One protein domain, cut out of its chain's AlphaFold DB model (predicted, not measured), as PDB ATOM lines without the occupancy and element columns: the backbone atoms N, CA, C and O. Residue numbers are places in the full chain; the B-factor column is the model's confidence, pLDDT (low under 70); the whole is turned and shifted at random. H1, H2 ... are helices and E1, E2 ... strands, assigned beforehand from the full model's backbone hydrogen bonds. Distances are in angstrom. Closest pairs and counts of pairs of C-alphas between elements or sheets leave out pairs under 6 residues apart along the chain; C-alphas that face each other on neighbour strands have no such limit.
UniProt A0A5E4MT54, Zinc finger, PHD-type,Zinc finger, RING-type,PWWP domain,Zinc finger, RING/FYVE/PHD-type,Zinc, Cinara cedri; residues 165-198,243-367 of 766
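AT A GLANCE: This is residues 165 to 198 and 243 to 367 of the 766 residues of the protein "Zinc finger, PHD-type,Zinc finger, RING-type,PWWP domain,Zinc finger, RING/FYVE/PHD-type,Zinc" of Cinara cedri (UniProt A0A5E4MT54). What appears? It has little regular structure: long loops join two small sheets, antiparallel E1 E2 and mixed E4 E3 E5, with H1 and H4 at opposite ends. How large? Its 159 printed residues, 37 in named elements, mixed in class, are compact, radius of gyration of the C-alphas 15.9 A, spanning 48 by 40 by 27 A.

IN THESE COORDINATES: Which come first? H1 is residues 246-249, from C-alpha (5.140, 47.665, -7.068), E1 268-270, E2 279-281, H2 282-286, H3 312-317. Which follow? H4 is residues 319-324, E3 332-335, E4 341-343, E5 360-362, ending at C-alpha (-13.595, 40.000, 2.110).

HOW THE PARTS SIT: What pairs? In hairpin E3 E4, N 333 and O 342 are 2.8 A apart. And helices? H3 only grazes this sheet. Every O i to N i+4 pair is within hydrogen-bond range in H2 and H3, but 0 of 2 in H4, with 2 of 3 O i to N i+3.

THE WHOLE: Any cut? Residues 199-242 are not printed; C-alphas 198 and 243 are 11.5 A apart. Low pLDDT? Residues 317-331, among others, are under 70.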
ATOM      1  N   TYR A 165     -23.039  45.012  16.194       52.84
ATOM      2  CA  TYR A 165     -22.471  44.025  15.253       52.84
ATOM      3  C   TYR A 165     -21.267  44.546  14.434       52.84
ATOM      4  O   TYR A 165     -20.462  43.795  13.886       52.84
ATOM      5  N   PHE A 166     -21.130  45.866  14.316       59.03
ATOM      6  CA  PHE A 166     -20.233  46.484  13.355       59.03
ATOM      7  C   PHE A 166     -18.927  46.985  13.975       59.03
ATOM      8  O   PHE A 166     -18.857  48.122  14.439       59.03
ATOM      9  N   VAL A 167     -17.872  46.166  13.837       62.38
ATOM     10  CA  VAL A 167     -16.440  46.470  14.064       62.38
ATOM     11  C   VAL A 167     -16.138  47.975  13.988       62.38
ATOM     12  O   VAL A 167     -16.229  48.583  12.918       62.38
ATOM     13  N   LYS A 168     -15.778  48.576  15.130       65.69
ATOM     14  CA  LYS A 168     -15.569  50.030  15.306       65.69
ATOM     15  C   LYS A 168     -14.161  50.512  14.920       65.69
ATOM     16  O   LYS A 168     -13.710  51.557  15.375       65.69
ATOM     17  N   ILE A 169     -13.459  49.747  14.087       76.94
ATOM     18  CA  ILE A 169     -12.117  50.075  13.592       76.94
ATOM     19  C   ILE A 169     -12.294  50.891  12.313       76.94
ATOM     20  O   ILE A 169     -12.622  50.339  11.269       76.94
ATOM     21  N   PHE A 170     -12.117  52.210  12.385       78.88
ATOM     22  CA  PHE A 170     -12.329  53.115  11.243       78.88
ATOM     23  C   PHE A 170     -11.149  53.165  10.259       78.88
ATOM     24  O   PHE A 170     -11.175  53.920   9.288       78.88
ATOM     25  N   GLU A 171     -10.130  52.343  10.485       84.06
ATOM     26  CA  GLU A 171      -8.996  52.190   9.584       84.06
ATOM     27  C   GLU A 171      -9.327  51.355   8.337       84.06
ATOM     28  O   GLU A 171     -10.428  50.822   8.151       84.06
ATOM     29  N   ARG A 172      -8.348  51.281   7.436       87.62
ATOM     30  CA  ARG A 172      -8.438  50.610   6.139       87.62
ATOM     31  C   ARG A 172      -7.568  49.357   6.167       87.62
ATOM     32  O   ARG A 172      -6.427  49.415   6.625       87.62
ATOM     33  N   ALA A 173      -8.089  48.235   5.687       89.94
ATOM     34  CA  ALA A 173      -7.345  46.978   5.677       89.94
ATOM     35  C   ALA A 173      -6.276  46.962   4.572       89.94
ATOM     36  O   ALA A 173      -6.496  47.448   3.459       89.94
ATOM     37  N   CYS A 174      -5.124  46.357   4.861       90.44
ATOM     38  CA  CYS A 174      -4.096  46.074   3.870       90.44
ATOM     39  C   CYS A 174      -4.585  44.992   2.902       90.44
ATOM     40  O   CYS A 174      -4.958  43.893   3.317       90.44
ATOM     41  N   VAL A 175      -4.527  45.270   1.597       86.69
ATOM     42  CA  VAL A 175      -5.051  44.357   0.562       86.69
ATOM     43  C   VAL A 175      -4.262  43.047   0.419       86.69
ATOM     44  O   VAL A 175      -4.732  42.133  -0.252       86.69
ATOM     45  N   VAL A 176      -3.078  42.947   1.039       85.81
ATOM     46  CA  VAL A 176      -2.186  41.772   0.972       85.81
ATOM     47  C   VAL A 176      -2.349  40.868   2.197       85.81
ATOM     48  O   VAL A 176      -2.650  39.687   2.054       85.81
ATOM     49  N   CYS A 177      -2.170  41.404   3.410       87.38
ATOM     50  CA  CYS A 177      -2.175  40.621   4.655       87.38
ATOM     51  C   CYS A 177      -3.509  40.664   5.431       87.38
ATOM     52  O   CYS A 177      -3.599  40.078   6.510       87.38
ATOM     53  N   LYS A 178      -4.524  41.377   4.914       89.31
ATOM     54  CA  LYS A 178      -5.823  41.702   5.545       89.31
ATOM     55  C   LYS A 178      -5.779  42.532   6.838       89.31
ATOM     56  O   LYS A 178      -6.816  43.053   7.240       89.31
ATOM     57  N   GLN A 179      -4.623  42.664   7.488       88.25
ATOM     58  CA  GLN A 179      -4.483  43.404   8.746       88.25
ATOM     59  C   GLN A 179      -4.766  44.904   8.565       88.25
ATOM     60  O   GLN A 179      -4.596  45.464   7.480       88.25
ATOM     61  N   PHE A 180      -5.167  45.553   9.649       82.38
ATOM     62  CA  PHE A 180      -5.364  47.002   9.782       82.38
ATOM     63  C   PHE A 180      -4.273  47.599  10.698       82.38
ATOM     64  O   PHE A 180      -3.308  46.901  11.018       82.38
ATOM     65  N   ASN A 181      -4.410  48.873  11.085       81.81
ATOM     66  CA  ASN A 181      -3.399  49.723  11.735       81.81
ATOM     67  C   ASN A 181      -2.229  50.086  10.798       81.81
ATOM     68  O   ASN A 181      -1.708  49.234  10.086       81.81
ATOM     69  N   GLU A 182      -1.807  51.354  10.791       83.88
ATOM     70  CA  GLU A 182      -0.638  51.872  10.042       83.88
ATOM     71  C   GLU A 182      -0.652  51.644   8.507       83.88
ATOM     72  O   GLU A 182       0.398  51.651   7.853       83.88
ATOM     73  N   THR A 183      -1.823  51.462   7.886       88.06
ATOM     74  CA  THR A 183      -1.900  51.249   6.430       88.06
ATOM     75  C   THR A 183      -1.802  52.558   5.641       88.06
ATOM     76  O   THR A 183      -2.474  53.553   5.912       88.06
ATOM     77  N   ILE A 184      -0.965  52.556   4.605       88.44
ATOM     78  CA  ILE A 184      -0.710  53.699   3.728       88.44
ATOM     79  C   ILE A 184      -1.486  53.502   2.422       88.44
ATOM     80  O   ILE A 184      -1.462  52.426   1.818       88.44
ATOM     81  N   LYS A 185      -2.167  54.555   1.958       88.94
ATOM     82  CA  LYS A 185      -2.843  54.550   0.656       88.94
ATOM     83  C   LYS A 185      -1.820  54.667  -0.475       88.94
ATOM     84  O   LYS A 185      -1.002  55.585  -0.476       88.94
ATOM     85  N   CYS A 186      -1.912  53.793  -1.473       86.50
ATOM     86  CA  CYS A 186      -1.164  53.940  -2.716       86.50
ATOM     87  C   CYS A 186      -1.643  55.186  -3.480       86.50
ATOM     88  O   CYS A 186      -2.836  55.333  -3.752       86.50
ATOM     89  N   THR A 187      -0.717  56.071  -3.850       84.19
ATOM     90  CA  THR A 187      -0.986  57.290  -4.631       84.19
ATOM     91  C   THR A 187      -1.070  57.037  -6.139       84.19
ATOM     92  O   THR A 187      -1.494  57.923  -6.878       84.19
ATOM     93  N   GLY A 188      -0.713  55.832  -6.598       78.00
ATOM     94  CA  GLY A 188      -0.863  55.390  -7.987       78.00
ATOM     95  C   GLY A 188      -2.298  55.002  -8.371       78.00
ATOM     96  O   GLY A 188      -3.242  55.154  -7.593       78.00
ATOM     97  N   SER A 189      -2.456  54.456  -9.579       75.44
ATOM     98  CA  SER A 189      -3.742  54.068 -10.185       75.44
ATOM     99  C   SER A 189      -4.645  53.220  -9.283       75.44
ATOM    100  O   SER A 189      -5.840  53.483  -9.191       75.44
ATOM    101  N   CYS A 190      -4.102  52.222  -8.579       77.69
ATOM    102  CA  CYS A 190      -4.942  51.258  -7.866       77.69
ATOM    103  C   CYS A 190      -5.646  51.812  -6.612       77.69
ATOM    104  O   CYS A 190      -6.632  51.219  -6.178       77.69
ATOM    105  N   GLN A 191      -5.143  52.898  -6.002       80.75
ATOM    106  CA  GLN A 191      -5.683  53.529  -4.778       80.75
ATOM    107  C   GLN A 191      -5.882  52.579  -3.561       80.75
ATOM    108  O   GLN A 191      -6.541  52.947  -2.584       80.75
ATOM    109  N   LYS A 192      -5.308  51.366  -3.610       86.12
ATOM    110  CA  LYS A 192      -5.355  50.308  -2.578       86.12
ATOM    111  C   LYS A 192      -4.522  50.697  -1.340       86.12
ATOM    112  O   LYS A 192      -3.634  51.544  -1.433       86.12
ATOM    113  N   TYR A 193      -4.798  50.075  -0.192       89.50
ATOM    114  CA  TYR A 193      -4.102  50.322   1.083       89.50
ATOM    115  C   TYR A 193      -3.119  49.185   1.404       89.50
ATOM    116  O   TYR A 193      -3.433  48.017   1.171       89.50
ATOM    117  N   PHE A 194      -1.940  49.526   1.934       89.69
ATOM    118  CA  PHE A 194      -0.836  48.594   2.189       89.69
ATOM    119  C   PHE A 194      -0.054  48.977   3.459       89.69
ATOM    120  O   PHE A 194       0.179  50.160   3.700       89.69
ATOM    121  N   HIS A 195       0.436  48.002   4.230       89.06
ATOM    122  CA  HIS A 195       1.574  48.226   5.143       89.06
ATOM    123  C   HIS A 195       2.858  48.477   4.350       89.06
ATOM    124  O   HIS A 195       2.953  48.035   3.203       89.06
ATOM    125  N   LYS A 196       3.862  49.137   4.945       82.12
ATOM    126  CA  LYS A 196       5.128  49.500   4.272       82.12
ATOM    127  C   LYS A 196       5.819  48.285   3.639       82.12
ATOM    128  O   LYS A 196       6.195  48.332   2.471       82.12
ATOM    129  N   GLU A 197       5.904  47.170   4.361       81.81
ATOM    130  CA  GLU A 197       6.441  45.899   3.859       81.81
ATOM    131  C   GLU A 197       5.608  45.274   2.723       81.81
ATOM    132  O   GLU A 197       6.148  44.552   1.886       81.81
ATOM    133  N   CYS A 198       4.310  45.576   2.642       83.69
ATOM    134  CA  CYS A 198       3.404  45.047   1.623       83.69
ATOM    135  C   CYS A 198       3.436  45.826   0.293       83.69
ATOM    136  O   CYS A 198       2.823  45.372  -0.667       83.69
ATOM    137  N   ASN A 243       4.375  57.293  -2.309       81.62
ATOM    138  CA  ASN A 243       3.744  56.085  -1.757       81.62
ATOM    139  C   ASN A 243       3.052  55.247  -2.852       81.62
ATOM    140  O   ASN A 243       1.832  55.270  -2.985       81.62
ATOM    141  N   ILE A 244       3.818  54.517  -3.662       80.56
ATOM    142  CA  ILE A 244       3.356  53.815  -4.867       80.56
ATOM    143  C   ILE A 244       3.752  52.335  -4.769       80.56
ATOM    144  O   ILE A 244       4.930  52.014  -4.619       80.56
ATOM    145  N   CYS A 245       2.776  51.424  -4.849       83.12
ATOM    146  CA  CYS A 245       3.023  49.977  -4.813       83.12
ATOM    147  C   CYS A 245       3.737  49.472  -6.077       83.12
ATOM    148  O   CYS A 245       3.690  50.120  -7.125       83.12
ATOM    149  N   SER A 246       4.363  48.296  -5.991       79.62
ATOM    150  CA  SER A 246       5.140  47.665  -7.068       79.62
ATOM    151  C   SER A 246       4.444  47.685  -8.440       79.62
ATOM    152  O   SER A 246       5.044  48.149  -9.409       79.62
ATOM    153  N   SER A 247       3.169  47.286  -8.526       76.75
ATOM    154  CA  SER A 247       2.395  47.310  -9.780       76.75
ATOM    155  C   SER A 247       2.264  48.717 -10.370       76.75
ATOM    156  O   SER A 247       2.557  48.925 -11.547       76.75
ATOM    157  N   CYS A 248       1.888  49.704  -9.550       78.75
ATOM    158  CA  CYS A 248       1.752  51.090  -9.999       78.75
ATOM    159  C   CYS A 248       3.110  51.739 -10.316       78.75
ATOM    160  O   CYS A 248       3.175  52.586 -11.199       78.75
ATOM    161  N   LYS A 249       4.197  51.335  -9.641       80.38
ATOM    162  CA  LYS A 249       5.566  51.793  -9.934       80.38
ATOM    163  C   LYS A 249       6.064  51.256 -11.281       80.38
ATOM    164  O   LYS A 249       6.848  51.921 -11.947       80.38
ATOM    165  N   ALA A 250       5.584  50.084 -11.693       75.12
ATOM    166  CA  ALA A 250       5.833  49.498 -13.007       75.12
ATOM    167  C   ALA A 250       4.869  50.005 -14.106       75.12
ATOM    168  O   ALA A 250       4.804  49.389 -15.167       75.12
ATOM    169  N   ASN A 251       4.079  51.062 -13.851       71.19
ATOM    170  CA  ASN A 251       3.004  51.574 -14.721       71.19
ATOM    171  C   ASN A 251       1.957  50.524 -15.163       71.19
ATOM    172  O   ASN A 251       1.161  50.771 -16.070       71.19
ATOM    173  N   LYS A 252       1.902  49.362 -14.502       70.88
ATOM    174  CA  LYS A 252       0.990  48.274 -14.860       70.88
ATOM    175  C   LYS A 252      -0.442  48.645 -14.482       70.88
ATOM    176  O   LYS A 252      -0.724  48.988 -13.333       70.88
ATOM    177  N   THR A 253      -1.344  48.567 -15.459       76.75
ATOM    178  CA  THR A 253      -2.779  48.789 -15.258       76.75
ATOM    179  C   THR A 253      -3.456  47.438 -15.021       76.75
ATOM    180  O   THR A 253      -3.642  46.681 -15.971       76.75
ATOM    181  N   ASP A 254      -3.804  47.119 -13.771       81.62
ATOM    182  CA  ASP A 254      -4.570  45.915 -13.437       81.62
ATOM    183  C   ASP A 254      -6.084  46.150 -13.543       81.62
ATOM    184  O   ASP A 254      -6.612  47.147 -13.044       81.62
ATOM    185  N   CYS A 255      -6.800  45.209 -14.162       85.69
ATOM    186  CA  CYS A 255      -8.257  45.162 -14.101       85.69
ATOM    187  C   CYS A 255      -8.692  44.741 -12.693       85.69
ATOM    188  O   CYS A 255      -8.366  43.646 -12.233       85.69
ATOM    189  N   PHE A 256      -9.482  45.569 -12.004       85.88
ATOM    190  CA  PHE A 256      -9.846  45.311 -10.601       85.88
ATOM    191  C   PHE A 256     -10.837  44.138 -10.391       85.88
ATOM    192  O   PHE A 256     -11.237  43.869  -9.259       85.88
ATOM    193  N   ILE A 257     -11.242  43.432 -11.455       86.38
ATOM    194  CA  ILE A 257     -12.137  42.262 -11.387       86.38
ATOM    195  C   ILE A 257     -11.354  40.948 -11.469       86.38
ATOM    196  O   ILE A 257     -11.520  40.101 -10.597       86.38
ATOM    197  N   CYS A 258     -10.491  40.785 -12.476       84.12
ATOM    198  CA  CYS A 258      -9.703  39.563 -12.681       84.12
ATOM    199  C   CYS A 258      -8.258  39.656 -12.155       84.12
ATOM    200  O   CYS A 258      -7.596  38.634 -12.006       84.12
ATOM    201  N   GLY A 259      -7.746  40.863 -11.884       80.25
ATOM    202  CA  GLY A 259      -6.358  41.104 -11.467       80.25
ATOM    203  C   GLY A 259      -5.311  40.974 -12.581       80.25
ATOM    204  O   GLY A 259      -4.131  41.210 -12.326       80.25
ATOM    205  N   LEU A 260      -5.726  40.619 -13.802       84.00
ATOM    206  CA  LEU A 260      -4.865  40.568 -14.984       84.00
ATOM    207  C   LEU A 260      -4.578  41.982 -15.515       84.00
ATOM    208  O   LEU A 260      -5.277  42.946 -15.185       84.00
ATOM    209  N   LEU A 261      -3.540  42.096 -16.342       82.19
ATOM    210  CA  LEU A 261      -3.191  43.348 -17.009       82.19
ATOM    211  C   LEU A 261      -4.213  43.695 -18.095       82.19
ATOM    212  O   LEU A 261      -4.835  42.813 -18.686       82.19
ATOM    213  N   ILE A 262      -4.395  44.991 -18.327       79.81
ATOM    214  CA  ILE A 262      -5.117  45.513 -19.488       79.81
ATOM    215  C   ILE A 262      -4.067  45.853 -20.542       79.81
ATOM    216  O   ILE A 262      -3.367  46.858 -20.400       79.81
ATOM    217  N   ASP A 263      -3.954  44.990 -21.546       73.00
ATOM    218  CA  ASP A 263      -3.070  45.180 -22.694       73.00
ATOM    219  C   ASP A 263      -3.657  46.235 -23.647       73.00
ATOM    220  O   ASP A 263      -4.878  46.388 -23.728       73.00
ATOM    221  N   ASP A 264      -2.812  46.944 -24.401       62.78
ATOM    222  CA  ASP A 264      -3.242  48.070 -25.253       62.78
ATOM    223  C   ASP A 264      -4.168  47.660 -26.422       62.78
ATOM    224  O   ASP A 264      -4.787  48.509 -27.059       62.78
ATOM    225  N   THR A 265      -4.312  46.356 -26.681       60.47
ATOM    226  CA  THR A 265      -5.257  45.777 -27.654       60.47
ATOM    227  C   THR A 265      -6.679  45.592 -27.108       60.47
ATOM    228  O   THR A 265      -7.583  45.253 -27.872       60.47
ATOM    229  N   GLN A 266      -6.908  45.788 -25.805       62.56
ATOM    230  CA  GLN A 266      -8.193  45.541 -25.142       62.56
ATOM    231  C   GLN A 266      -8.841  46.861 -24.700       62.56
ATOM    232  O   GLN A 266      -8.180  47.713 -24.107       62.56
ATOM    233  N   GLN A 267     -10.151  47.042 -24.939       67.88
ATOM    234  CA  GLN A 267     -10.829  48.308 -24.618       67.88
ATOM    235  C   GLN A 267     -10.804  48.581 -23.102       67.88
ATOM    236  O   GLN A 267     -11.488  47.934 -22.299       67.88
ATOM    237  N   LYS A 268      -9.972  49.555 -22.728       78.69
ATOM    238  CA  LYS A 268      -9.627  49.950 -21.361       78.69
ATOM    239  C   LYS A 268     -10.674  50.899 -20.792       78.69
ATOM    240  O   LYS A 268     -10.682  52.083 -21.116       78.69
ATOM    241  N   LEU A 269     -11.525  50.403 -19.897       85.12
ATOM    242  CA  LEU A 269     -12.561  51.217 -19.264       85.12
ATOM    243  C   LEU A 269     -12.107  51.781 -17.916       85.12
ATOM    244  O   LEU A 269     -11.415  51.119 -17.136       85.12
ATOM    245  N   VAL A 270     -12.540  53.012 -17.633       86.25
ATOM    246  CA  VAL A 270     -12.262  53.749 -16.392       86.25
ATOM    247  C   VAL A 270     -13.585  54.143 -15.741       86.25
ATOM    248  O   VAL A 270     -14.514  54.573 -16.421       86.25
ATOM    249  N   CYS A 271     -13.686  54.023 -14.416       86.31
ATOM    250  CA  CYS A 271     -14.868  54.508 -13.701       86.31
ATOM    251  C   CYS A 271     -14.964  56.043 -13.785       86.31
ATOM    252  O   CYS A 271     -14.058  56.725 -13.308       86.31
ATOM    253  N   LYS A 272     -16.088  56.584 -14.281       84.81
ATOM    254  CA  LYS A 272     -16.333  58.026 -14.535       84.81
ATOM    255  C   LYS A 272     -16.406  58.939 -13.293       84.81
ATOM    256  O   LYS A 272     -16.877  60.066 -13.377       84.81
ATOM    257  N   LEU A 273     -15.992  58.440 -12.128       80.69
ATOM    258  CA  LEU A 273     -15.916  59.192 -10.876       80.69
ATOM    259  C   LEU A 273     -14.443  59.481 -10.575       80.69
ATOM    260  O   LEU A 273     -13.673  58.552 -10.309       80.69
ATOM    261  N   ASP A 274     -14.067  60.762 -10.563       75.56
ATOM    262  CA  ASP A 274     -12.677  61.238 -10.431       75.56
ATOM    263  C   ASP A 274     -11.956  60.732  -9.174       75.56
ATOM    264  O   ASP A 274     -10.726  60.636  -9.133       75.56
ATOM    265  N   THR A 275     -12.720  60.393  -8.134       78.94
ATOM    266  CA  THR A 275     -12.233  59.848  -6.860       78.94
ATOM    267  C   THR A 275     -11.885  58.359  -6.922       78.94
ATOM    268  O   THR A 275     -11.166  57.870  -6.048       78.94
ATOM    269  N   CYS A 276     -12.385  57.627  -7.923       80.69
ATOM    270  CA  CYS A 276     -12.245  56.176  -8.022       80.69
ATOM    271  C   CYS A 276     -10.971  55.755  -8.760       80.69
ATOM    272  O   CYS A 276     -10.223  54.924  -8.247       80.69
ATOM    273  N   LYS A 277     -10.731  56.325  -9.952       77.38
ATOM    274  CA  LYS A 277      -9.554  56.076 -10.817       77.38
ATOM    275  C   LYS A 277      -9.234  54.596 -11.100       77.38
ATOM    276  O   LYS A 277      -8.094  54.256 -11.402       77.38
ATOM    277  N   ARG A 278     -10.231  53.712 -11.001       85.06
ATOM    278  CA  ARG A 278     -10.084  52.272 -11.261       85.06
ATOM    279  C   ARG A 278     -10.273  51.920 -12.727       85.06
ATOM    280  O   ARG A 278     -11.104  52.523 -13.407       85.06
ATOM    281  N   TYR A 279      -9.553  50.879 -13.133       86.31
ATOM    282  CA  TYR A 279      -9.489  50.360 -14.492       86.31
ATOM    283  C   TYR A 279     -10.056  48.942 -14.577       86.31
ATOM    284  O   TYR A 279      -9.971  48.163 -13.619       86.31
ATOM    285  N   TYR A 280     -10.626  48.621 -15.736       87.81
ATOM    286  CA  TYR A 280     -11.291  47.354 -16.005       87.81
ATOM    287  C   TYR A 280     -11.188  46.966 -17.484       87.81
ATOM    288  O   TYR A 280     -11.210  47.834 -18.358       87.81
ATOM    289  N   HIS A 281     -11.159  45.661 -17.763       87.25
ATOM    290  CA  HIS A 281     -11.532  45.137 -19.080       87.25
ATOM    291  C   HIS A 281     -13.033  45.314 -19.303       87.25
ATOM    292  O   HIS A 281     -13.814  45.151 -18.362       87.25
ATOM    293  N   ARG A 282     -13.435  45.560 -20.553       84.88
ATOM    294  CA  ARG A 282     -14.843  45.650 -20.952       84.88
ATOM    295  C   ARG A 282     -15.664  44.424 -20.539       84.88
ATOM    296  O   ARG A 282     -16.561  44.554 -19.711       84.88
ATOM    297  N   ASN A 283     -15.294  43.245 -21.035       84.06
ATOM    298  CA  ASN A 283     -16.022  41.994 -20.808       84.06
ATOM    299  C   ASN A 283     -16.146  41.683 -19.303       84.06
ATOM    300  O   ASN A 283     -17.175  41.213 -18.834       84.06
ATOM    301  N   CYS A 284     -15.120  42.020 -18.508       86.31
ATOM    302  CA  CYS A 284     -15.170  41.846 -17.057       86.31
ATOM    303  C   CYS A 284     -16.208  42.740 -16.358       86.31
ATOM    304  O   CYS A 284     -16.643  42.361 -15.276       86.31
ATOM    305  N   LEU A 285     -16.581  43.902 -16.911       85.25
ATOM    306  CA  LEU A 285     -17.657  44.755 -16.382       85.25
ATOM    307  C   LEU A 285     -19.043  44.361 -16.905       85.25
ATOM    308  O   LEU A 285     -20.028  44.610 -16.215       85.25
ATOM    309  N   GLU A 286     -19.135  43.768 -18.095       80.56
ATOM    310  CA  GLU A 286     -20.409  43.314 -18.673       80.56
ATOM    311  C   GLU A 286     -21.018  42.164 -17.841       80.56
ATOM    312  O   GLU A 286     -22.219  42.164 -17.586       80.56
ATOM    313  N   GLU A 287     -20.177  41.309 -17.246       75.50
ATOM    314  CA  GLU A 287     -20.532  40.280 -16.243       75.50
ATOM    315  C   GLU A 287     -20.992  40.829 -14.864       75.50
ATOM    316  O   GLU A 287     -21.084  40.086 -13.881       75.50
ATOM    317  N   TRP A 288     -21.224  42.140 -14.720       79.75
ATOM    318  CA  TRP A 288     -21.651  42.767 -13.461       79.75
ATOM    319  C   TRP A 288     -22.880  43.664 -13.684       79.75
ATOM    320  O   TRP A 288     -22.720  44.835 -14.038       79.75
ATOM    321  N   PRO A 289     -24.108  43.206 -13.365       69.94
ATOM    322  CA  PRO A 289     -25.334  43.997 -13.554       69.94
ATOM    323  C   PRO A 289     -25.440  45.229 -12.631       69.94
ATOM    324  O   PRO A 289     -26.423  45.962 -12.665       69.94
ATOM    325  N   GLN A 290     -24.424  45.487 -11.802       78.62
ATOM    326  CA  GLN A 290     -24.288  46.707 -11.002       78.62
ATOM    327  C   GLN A 290     -23.488  47.820 -11.707       78.62
ATOM    328  O   GLN A 290     -23.315  48.899 -11.138       78.62
ATOM    329  N   CYS A 291     -22.977  47.571 -12.915       81.00
ATOM    330  CA  CYS A 291     -22.324  48.573 -13.753       81.00
ATOM    331  C   CYS A 291     -23.356  49.529 -14.355       81.00
ATOM    332  O   CYS A 291     -24.230  49.114 -15.112       81.00
ATOM    333  N   GLN A 292     -23.233  50.823 -14.055       79.38
ATOM    334  CA  GLN A 292     -24.111  51.843 -14.629       79.38
ATOM    335  C   GLN A 292     -23.422  52.504 -15.816       79.38
ATOM    336  O   GLN A 292     -22.611  53.422 -15.659       79.38
ATOM    337  N   TRP A 293     -23.736  51.991 -17.000       81.44
ATOM    338  CA  TRP A 293     -23.364  52.570 -18.284       81.44
ATOM    339  C   TRP A 293     -24.135  53.876 -18.531       81.44
ATOM    340  O   TRP A 293     -25.123  54.185 -17.861       81.44
ATOM    341  N   SER A 294     -23.670  54.696 -19.462       75.50
ATOM    342  CA  SER A 294     -24.375  55.901 -19.909       75.50
ATOM    343  C   SER A 294     -24.287  56.011 -21.425       75.50
ATOM    344  O   SER A 294     -23.357  55.469 -22.020       75.50
ATOM    345  N   GLU A 295     -25.304  56.625 -22.026       59.47
ATOM    346  CA  GLU A 295     -25.632  56.450 -23.445       59.47
ATOM    347  C   GLU A 295     -24.508  56.873 -24.400       59.47
ATOM    348  O   GLU A 295     -23.714  57.773 -24.124       59.47
ATOM    349  N   VAL A 296     -24.446  56.166 -25.527       50.28
ATOM    350  CA  VAL A 296     -23.393  56.283 -26.535       50.28
ATOM    351  C   VAL A 296     -23.817  57.307 -27.582       50.28
ATOM    352  O   VAL A 296     -24.678  57.023 -28.413       50.28
ATOM    353  N   SER A 297     -23.170  58.473 -27.597       50.50
ATOM    354  CA  SER A 297     -23.095  59.265 -28.829       50.50
ATOM    355  C   SER A 297     -22.218  58.504 -29.834       50.50
ATOM    356  O   SER A 297     -21.218  57.914 -29.418       50.50
ATOM    357  N   PRO A 298     -22.521  58.516 -31.146       50.34
ATOM    358  CA  PRO A 298     -21.879  57.626 -32.125       50.34
ATOM    359  C   PRO A 298     -20.349  57.768 -32.246       50.34
ATOM    360  O   PRO A 298     -19.705  56.868 -32.774       50.34
ATOM    361  N   ASN A 299     -19.768  58.853 -31.716       52.66
ATOM    362  CA  ASN A 299     -18.332  59.148 -31.744       52.66
ATOM    363  C   ASN A 299     -17.677  59.192 -30.338       52.66
ATOM    364  O   ASN A 299     -16.631  59.818 -30.183       52.66
ATOM    365  N   THR A 300     -18.281  58.603 -29.293       59.41
ATOM    366  CA  THR A 300     -17.746  58.654 -27.910       59.41
ATOM    367  C   THR A 300     -17.684  57.287 -27.231       59.41
ATOM    368  O   THR A 300     -18.682  56.566 -27.217       59.41
ATOM    369  N   ASP A 301     -16.559  56.975 -26.578       63.91
ATOM    370  CA  ASP A 301     -16.420  55.789 -25.721       63.91
ATOM    371  C   ASP A 301     -17.477  55.748 -24.592       63.91
ATOM    372  O   ASP A 301     -17.778  56.779 -23.978       63.91
ATOM    373  N   PRO A 302     -18.020  54.560 -24.257       69.06
ATOM    374  CA  PRO A 302     -19.068  54.425 -23.249       69.06
ATOM    375  C   PRO A 302     -18.536  54.695 -21.834       69.06
ATOM    376  O   PRO A 302     -17.658  53.993 -21.329       69.06
ATOM    377  N   THR A 303     -19.119  55.680 -21.147       77.69
ATOM    378  CA  THR A 303     -18.758  55.981 -19.750       77.69
ATOM    379  C   THR A 303     -19.506  55.075 -18.768       77.69
ATOM    380  O   THR A 303     -20.688  54.776 -18.946       77.69
ATOM    381  N   VAL A 304     -18.826  54.646 -17.698       84.81
ATOM    382  CA  VAL A 304     -19.356  53.669 -16.731       84.81
ATOM    383  C   VAL A 304     -19.110  54.103 -15.283       84.81
ATOM    384  O   VAL A 304     -18.027  54.584 -14.942       84.81
ATOM    385  N   MET A 305     -20.090  53.917 -14.394       86.06
ATOM    386  CA  MET A 305     -19.842  53.843 -12.948       86.06
ATOM    387  C   MET A 305     -19.699  52.380 -12.539       86.06
ATOM    388  O   MET A 305     -20.587  51.564 -12.782       86.06
ATOM    389  N   CYS A 306     -18.564  52.051 -11.924       87.44
ATOM    390  CA  CYS A 306     -18.253  50.682 -11.526       87.44
ATOM    391  C   CYS A 306     -19.052  50.229 -10.278       87.44
ATOM    392  O   CYS A 306     -19.472  51.077  -9.481       87.44
ATOM    393  N   PRO A 307     -19.166  48.908 -10.017       86.81
ATOM    394  CA  PRO A 307     -19.934  48.335  -8.894       86.81
ATOM    395  C   PRO A 307     -19.510  48.763  -7.473       86.81
ATOM    396  O   PRO A 307     -20.123  48.356  -6.488       86.81
ATOM    397  N   HIS A 308     -18.450  49.562  -7.338       87.50
ATOM    398  CA  HIS A 308     -17.837  49.940  -6.063       87.50
ATOM    399  C   HIS A 308     -18.474  51.164  -5.377       87.50
ATOM    400  O   HIS A 308     -18.062  51.542  -4.273       87.50
ATOM    401  N   HIS A 309     -19.456  51.796  -6.027       83.81
ATOM    402  CA  HIS A 309     -20.176  52.984  -5.537       83.81
ATOM    403  C   HIS A 309     -21.673  52.735  -5.302       83.81
ATOM    404  O   HIS A 309     -22.406  53.653  -4.946       83.81
ATOM    405  N   VAL A 310     -22.124  51.491  -5.478       82.44
ATOM    406  CA  VAL A 310     -23.518  51.072  -5.320       82.44
ATOM    407  C   VAL A 310     -23.587  49.790  -4.494       82.44
ATOM    408  O   VAL A 310     -22.751  48.899  -4.644       82.44
ATOM    409  N   CYS A 311     -24.582  49.681  -3.609       84.56
ATOM    410  CA  CYS A 311     -24.806  48.445  -2.860       84.56
ATOM    411  C   CYS A 311     -25.253  47.336  -3.821       84.56
ATOM    412  O   CYS A 311     -26.345  47.409  -4.384       84.56
ATOM    413  N   HIS A 312     -24.424  46.303  -3.963       86.06
ATOM    414  CA  HIS A 312     -24.580  45.227  -4.935       86.06
ATOM    415  C   HIS A 312     -25.953  44.559  -4.835       86.06
ATOM    416  O   HIS A 312     -26.678  44.517  -5.823       86.06
ATOM    417  N   LEU A 313     -26.362  44.168  -3.622       82.38
ATOM    418  CA  LEU A 313     -27.684  43.583  -3.392       82.38
ATOM    419  C   LEU A 313     -28.831  44.560  -3.712       82.38
ATOM    420  O   LEU A 313     -29.824  44.151  -4.296       82.38
ATOM    421  N   CYS A 314     -28.720  45.843  -3.351       79.12
ATOM    422  CA  CYS A 314     -29.823  46.792  -3.557       79.12
ATOM    423  C   CYS A 314     -30.085  47.087  -5.038       79.12
ATOM    424  O   CYS A 314     -31.242  47.263  -5.399       79.12
ATOM    425  N   ILE A 315     -29.043  47.110  -5.877       78.00
ATOM    426  CA  ILE A 315     -29.216  47.199  -7.334       78.00
ATOM    427  C   ILE A 315     -29.856  45.909  -7.859       78.00
ATOM    428  O   ILE A 315     -30.864  45.970  -8.551       78.00
ATOM    429  N   SER A 316     -29.335  44.741  -7.469       75.75
ATOM    430  CA  SER A 316     -29.860  43.447  -7.924       75.75
ATOM    431  C   SER A 316     -31.304  43.168  -7.489       75.75
ATOM    432  O   SER A 316     -32.020  42.464  -8.190       75.75
ATOM    433  N   SER A 317     -31.750  43.704  -6.348       69.12
ATOM    434  CA  SER A 317     -33.134  43.575  -5.868       69.12
ATOM    435  C   SER A 317     -34.082  44.673  -6.368       69.12
ATOM    436  O   SER A 317     -35.287  44.545  -6.170       69.12
ATOM    437  N   ASN A 318     -33.581  45.755  -6.971       64.44
ATOM    438  CA  ASN A 318     -34.412  46.770  -7.624       64.44
ATOM    439  C   ASN A 318     -33.621  47.489  -8.744       64.44
ATOM    440  O   ASN A 318     -33.103  48.590  -8.527       64.44
ATOM    441  N   PRO A 319     -33.512  46.879  -9.941       59.44
ATOM    442  CA  PRO A 319     -32.760  47.463 -11.053       59.44
ATOM    443  C   PRO A 319     -33.360  48.782 -11.560       59.44
ATOM    444  O   PRO A 319     -32.624  49.687 -11.942       59.44
ATOM    445  N   GLU A 320     -34.685  48.934 -11.504       52.19
ATOM    446  CA  GLU A 320     -35.408  50.120 -11.993       52.19
ATOM    447  C   GLU A 320     -34.995  51.415 -11.272       52.19
ATOM    448  O   GLU A 320     -34.904  52.478 -11.885       52.19
ATOM    449  N   ASN A 321     -34.678  51.343  -9.973       50.19
ATOM    450  CA  ASN A 321     -34.198  52.496  -9.205       50.19
ATOM    451  C   ASN A 321     -32.668  52.666  -9.225       50.19
ATOM    452  O   ASN A 321     -32.158  53.593  -8.585       50.19
ATOM    453  N   ALA A 322     -31.919  51.837  -9.965       47.12
ATOM    454  CA  ALA A 322     -30.454  51.866  -9.987       47.12
ATOM    455  C   ALA A 322     -29.888  53.266 -10.278       47.12
ATOM    456  O   ALA A 322     -29.027  53.751  -9.542       47.12
ATOM    457  N   CYS A 323     -30.425  53.962 -11.283       42.25
ATOM    458  CA  CYS A 323     -29.968  55.293 -11.697       42.25
ATOM    459  C   CYS A 323     -30.158  56.384 -10.623       42.25
ATOM    460  O   CYS A 323     -29.501  57.421 -10.671       42.25
ATOM    461  N   LYS A 324     -31.031  56.156  -9.630       43.62
ATOM    462  CA  LYS A 324     -31.283  57.066  -8.496       43.62
ATOM    463  C   LYS A 324     -30.460  56.684  -7.249       43.62
ATOM    464  O   LYS A 324     -30.387  57.456  -6.294       43.62
ATOM    465  N   ALA A 325     -29.792  55.530  -7.262       47.84
ATOM    466  CA  ALA A 325     -29.143  54.894  -6.113       47.84
ATOM    467  C   ALA A 325     -27.670  55.315  -5.873       47.84
ATOM    468  O   ALA A 325     -26.845  54.500  -5.456       47.84
ATOM    469  N   TYR A 326     -27.313  56.586  -6.107       47.22
ATOM    470  CA  TYR A 326     -25.984  57.105  -5.743       47.22
ATOM    471  C   TYR A 326     -25.878  57.323  -4.224       47.22
ATOM    472  O   TYR A 326     -26.268  58.370  -3.689       47.22
ATOM    473  N   PHE A 327     -25.328  56.335  -3.519       57.56
ATOM    474  CA  PHE A 327     -25.101  56.406  -2.077       57.56
ATOM    475  C   PHE A 327     -23.761  57.094  -1.757       57.56
ATOM    476  O   PHE A 327     -22.739  56.752  -2.353       57.56
ATOM    477  N   PRO A 328     -23.708  58.044  -0.801       51.34
ATOM    478  CA  PRO A 328     -22.443  58.631  -0.367       51.34
ATOM    479  C   PRO A 328     -21.486  57.563   0.176       51.34
ATOM    480  O   PRO A 328     -21.888  56.732   0.992       51.34
ATOM    481  N   ASP A 329     -20.199  57.644  -0.190       52.16
ATOM    482  CA  ASP A 329     -19.177  56.627   0.122       52.16
ATOM    483  C   ASP A 329     -19.116  56.197   1.599       52.16
ATOM    484  O   ASP A 329     -18.697  55.079   1.891       52.16
ATOM    485  N   LYS A 330     -19.555  57.063   2.522       51.44
ATOM    486  CA  LYS A 330     -19.584  56.847   3.977       51.44
ATOM    487  C   LYS A 330     -20.586  55.778   4.457       51.44
ATOM    488  O   LYS A 330     -20.570  55.468   5.643       51.44
ATOM    489  N   GLN A 331     -21.453  55.236   3.593       69.94
ATOM    490  CA  GLN A 331     -22.456  54.212   3.956       69.94
ATOM    491  C   GLN A 331     -22.167  52.802   3.398       69.94
ATOM    492  O   GLN A 331     -22.883  51.855   3.739       69.94
ATOM    493  N   LEU A 332     -21.132  52.643   2.562       85.25
ATOM    494  CA  LEU A 332     -20.829  51.385   1.871       85.25
ATOM    495  C   LEU A 332     -19.587  50.680   2.438       85.25
ATOM    496  O   LEU A 332     -18.498  51.258   2.490       85.25
ATOM    497  N   ILE A 333     -19.759  49.406   2.796       87.62
ATOM    498  CA  ILE A 333     -18.695  48.451   3.136       87.62
ATOM    499  C   ILE A 333     -18.238  47.730   1.861       87.62
ATOM    500  O   ILE A 333     -19.052  47.437   0.982       87.62
ATOM    501  N   ARG A 334     -16.935  47.489   1.706       90.94
ATOM    502  CA  ARG A 334     -16.314  47.177   0.408       90.94
ATOM    503  C   ARG A 334     -15.390  45.975   0.467       90.94
ATOM    504  O   ARG A 334     -14.638  45.818   1.424       90.94
ATOM    505  N   CYS A 335     -15.413  45.148  -0.577       92.56
ATOM    506  CA  CYS A 335     -14.444  44.070  -0.695       92.56
ATOM    507  C   CYS A 335     -13.052  44.625  -1.034       92.56
ATOM    508  O   CYS A 335     -12.905  45.441  -1.946       92.56
ATOM    509  N   ILE A 336     -12.018  44.156  -0.330       90.62
ATOM    510  CA  ILE A 336     -10.619  44.470  -0.668       90.62
ATOM    511  C   ILE A 336     -10.093  43.661  -1.868       90.62
ATOM    512  O   ILE A 336      -9.112  44.069  -2.489       90.62
ATOM    513  N   LYS A 337     -10.751  42.541  -2.210       88.06
ATOM    514  CA  LYS A 337     -10.359  41.611  -3.288       88.06
ATOM    515  C   LYS A 337     -11.120  41.793  -4.621       88.06
ATOM    516  O   LYS A 337     -10.679  41.233  -5.617       88.06
ATOM    517  N   CYS A 338     -12.243  42.519  -4.674       88.81
ATOM    518  CA  CYS A 338     -13.051  42.718  -5.897       88.81
ATOM    519  C   CYS A 338     -13.910  44.003  -5.802       88.81
ATOM    520  O   CYS A 338     -14.005  44.570  -4.712       88.81
ATOM    521  N   PRO A 339     -14.575  44.498  -6.872       89.31
ATOM    522  CA  PRO A 339     -15.293  45.772  -6.795       89.31
ATOM    523  C   PRO A 339     -16.574  45.757  -5.962       89.31
ATOM    524  O   PRO A 339     -17.067  46.838  -5.661       89.31
ATOM    525  N   THR A 340     -17.085  44.592  -5.552       90.25
ATOM    526  CA  THR A 340     -18.327  44.468  -4.773       90.25
ATOM    527  C   THR A 340     -18.361  45.393  -3.551       90.25
ATOM    528  O   THR A 340     -17.438  45.394  -2.730       90.25
ATOM    529  N   SER A 341     -19.460  46.133  -3.391       90.62
ATOM    530  CA  SER A 341     -19.764  46.896  -2.178       90.62
ATOM    531  C   SER A 341     -21.195  46.638  -1.709       90.62
ATOM    532  O   SER A 341     -22.048  46.265  -2.509       90.62
ATOM    533  N   TYR A 342     -21.464  46.817  -0.420       88.56
ATOM    534  CA  TYR A 342     -22.769  46.600   0.207       88.56
ATOM    535  C   TYR A 342     -23.074  47.736   1.187       88.56
ATOM    536  O   TYR A 342     -22.161  48.414   1.655       88.56
ATOM    537  N   HIS A 343     -24.335  47.933   1.574       84.00
ATOM    538  CA  HIS A 343     -24.618  48.707   2.785       84.00
ATOM    539  C   HIS A 343     -24.134  47.938   4.016       84.00
ATOM    540  O   HIS A 343     -24.299  46.720   4.102       84.00
ATOM    541  N   ARG A 344     -23.598  48.658   5.005       79.44
ATOM    542  CA  ARG A 344     -23.246  48.108   6.324       79.44
ATOM    543  C   ARG A 344     -24.531  47.855   7.138       79.44
ATOM    544  O   ARG A 344     -24.892  48.636   8.011       79.44
ATOM    545  N   SER A 345     -25.282  46.816   6.759       78.19
ATOM    546  CA  SER A 345     -26.625  46.488   7.266       78.19
ATOM    547  C   SER A 345     -26.906  44.982   7.182       78.19
ATOM    548  O   SER A 345     -26.473  44.338   6.228       78.19
ATOM    549  N   GLU A 346     -27.673  44.444   8.138       78.31
ATOM    550  CA  GLU A 346     -28.105  43.033   8.164       78.31
ATOM    551  C   GLU A 346     -28.812  42.614   6.859       78.31
ATOM    552  O   GLU A 346     -28.452  41.615   6.249       78.31
ATOM    553  N   TYR A 347     -29.695  43.467   6.331       84.50
ATOM    554  CA  TYR A 347     -30.450  43.235   5.090       84.50
ATOM    555  C   TYR A 347     -29.651  43.491   3.795       84.50
ATOM    556  O   TYR A 347     -30.255  43.689   2.740       84.50
ATOM    557  N   CYS A 348     -28.319  43.600   3.858       86.31
ATOM    558  CA  CYS A 348     -27.478  43.913   2.694       86.31
ATOM    559  C   CYS A 348     -26.122  43.197   2.663       86.31
ATOM    560  O   CYS A 348     -25.600  42.995   1.570       86.31
ATOM    561  N   LEU A 349     -25.526  42.854   3.811       88.56
ATOM    562  CA  LEU A 349     -24.229  42.176   3.868       88.56
ATOM    563  C   LEU A 349     -24.408  40.650   3.725       88.56
ATOM    564  O   LEU A 349     -25.098  40.060   4.558       88.56
ATOM    565  N   PRO A 350     -23.771  39.989   2.737       92.69
ATOM    566  CA  PRO A 350     -23.840  38.540   2.598       92.69
ATOM    567  C   PRO A 350     -23.250  37.788   3.784       92.69
ATOM    568  O   PRO A 350     -22.172  38.136   4.282       92.69
ATOM    569  N   ALA A 351     -23.905  36.688   4.133       93.44
ATOM    570  CA  ALA A 351     -23.381  35.679   5.030       93.44
ATOM    571  C   ALA A 351     -22.022  35.148   4.535       93.44
ATOM    572  O   ALA A 351     -21.753  35.080   3.329       93.44
ATOM    573  N   GLY A 352     -21.140  34.832   5.483       92.19
ATOM    574  CA  GLY A 352     -19.770  34.385   5.224       92.19
ATOM    575  C   GLY A 352     -18.816  35.485   4.744       92.19
ATOM    576  O   GLY A 352     -17.716  35.182   4.288       92.19
ATOM    577  N   SER A 353     -19.210  36.761   4.827       92.81
ATOM    578  CA  SER A 353     -18.296  37.881   4.580       92.81
ATOM    579  C   SER A 353     -17.411  38.139   5.804       92.81
ATOM    580  O   SER A 353     -17.901  38.462   6.883       92.81
ATOM    581  N   GLU A 354     -16.099  38.058   5.622       90.56
ATOM    582  CA  GLU A 354     -15.089  38.360   6.640       90.56
ATOM    583  C   GLU A 354     -15.012  39.879   6.854       90.56
ATOM    584  O   GLU A 354     -14.542  40.603   5.973       90.56
ATOM    585  N   ILE A 355     -15.488  40.386   7.999       88.12
ATOM    586  CA  ILE A 355     -15.428  41.818   8.340       88.12
ATOM    587  C   ILE A 355     -14.048  42.162   8.892       88.12
ATOM    588  O   ILE A 355     -13.687  41.733   9.984       88.12
ATOM    589  N   LEU A 356     -13.301  42.986   8.153       88.06
ATOM    590  CA  LEU A 356     -11.965  43.433   8.545       88.06
ATOM    591  C   LEU A 356     -12.028  44.741   9.338       88.06
ATOM    592  O   LEU A 356     -11.403  44.864  10.385       88.06
ATOM    593  N   THR A 357     -12.787  45.732   8.854       84.50
ATOM    594  CA  THR A 357     -12.869  47.063   9.483       84.50
ATOM    595  C   THR A 357     -14.288  47.646   9.412       84.50
ATOM    596  O   THR A 357     -15.262  46.960   9.080       84.50
ATOM    597  N   TYR A 358     -14.443  48.935   9.723       82.69
ATOM    598  CA  TYR A 358     -15.669  49.681   9.461       82.69
ATOM    599  C   TYR A 358     -15.991  49.773   7.957       82.69
ATOM    600  O   TYR A 358     -17.157  49.746   7.562       82.69
ATOM    601  N   PHE A 359     -14.966  49.829   7.105       83.62
ATOM    602  CA  PHE A 359     -15.122  50.060   5.668       83.62
ATOM    603  C   PHE A 359     -14.803  48.837   4.798       83.62
ATOM    604  O   PHE A 359     -15.259  48.793   3.656       83.62
ATOM    605  N   ASP A 360     -14.045  47.861   5.308       89.81
ATOM    606  CA  ASP A 360     -13.486  46.762   4.513       89.81
ATOM    607  C   ASP A 360     -13.964  45.365   4.948       89.81
ATOM    608  O   ASP A 360     -14.062  45.059   6.140       89.81
ATOM    609  N   ILE A 361     -14.211  44.512   3.951       92.69
ATOM    610  CA  ILE A 361     -14.511  43.074   4.055       92.69
ATOM    611  C   ILE A 361     -13.670  42.260   3.062       92.69
ATOM    612  O   ILE A 361     -13.160  42.794   2.072       92.69
ATOM    613  N   VAL A 362     -13.643  40.940   3.239       93.38
ATOM    614  CA  VAL A 362     -13.595  40.000   2.110       93.38
ATOM    615  C   VAL A 362     -14.981  39.366   1.976       93.38
ATOM    616  O   VAL A 362     -15.440  38.679   2.883       93.38
ATOM    617  N   CYS A 363     -15.696  39.635   0.879       92.19
ATOM    618  CA  CYS A 363     -17.045  39.093   0.688       92.19
ATOM    619  C   CYS A 363     -17.028  37.603   0.304       92.19
ATOM    620  O   CYS A 363     -16.064  37.113  -0.288       92.19
ATOM    621  N   SER A 364     -18.137  36.904   0.562       91.06
ATOM    622  CA  SER A 364     -18.310  35.465   0.293       91.06
ATOM    623  C   SER A 364     -18.194  35.040  -1.183       91.06
ATOM    624  O   SER A 364     -18.111  33.849  -1.466       91.06
ATOM    625  N   ARG A 365     -18.059  35.984  -2.130       87.94
ATOM    626  CA  ARG A 365     -17.609  35.703  -3.514       87.94
ATOM    627  C   ARG A 365     -16.183  35.142  -3.599       87.94
ATOM    628  O   ARG A 365     -15.793  34.671  -4.660       87.94
ATOM    629  N   HIS A 366     -15.412  35.210  -2.513       88.50
ATOM    630  CA  HIS A 366     -14.070  34.635  -2.401       88.50
ATOM    631  C   HIS A 366     -14.046  33.329  -1.590       88.50
ATOM    632  O   HIS A 366     -13.045  33.035  -0.940       88.50
ATOM    633  N   PHE A 367     -15.145  32.568  -1.632       86.94
ATOM    634  CA  PHE A 367     -15.162  31.169  -1.216       86.94
ATOM    635  C   PHE A 367     -14.305  30.329  -2.165       86.94
ATOM    636  O   PHE A 367     -14.528  30.311  -3.375       86.94
TER     637      PHE A 367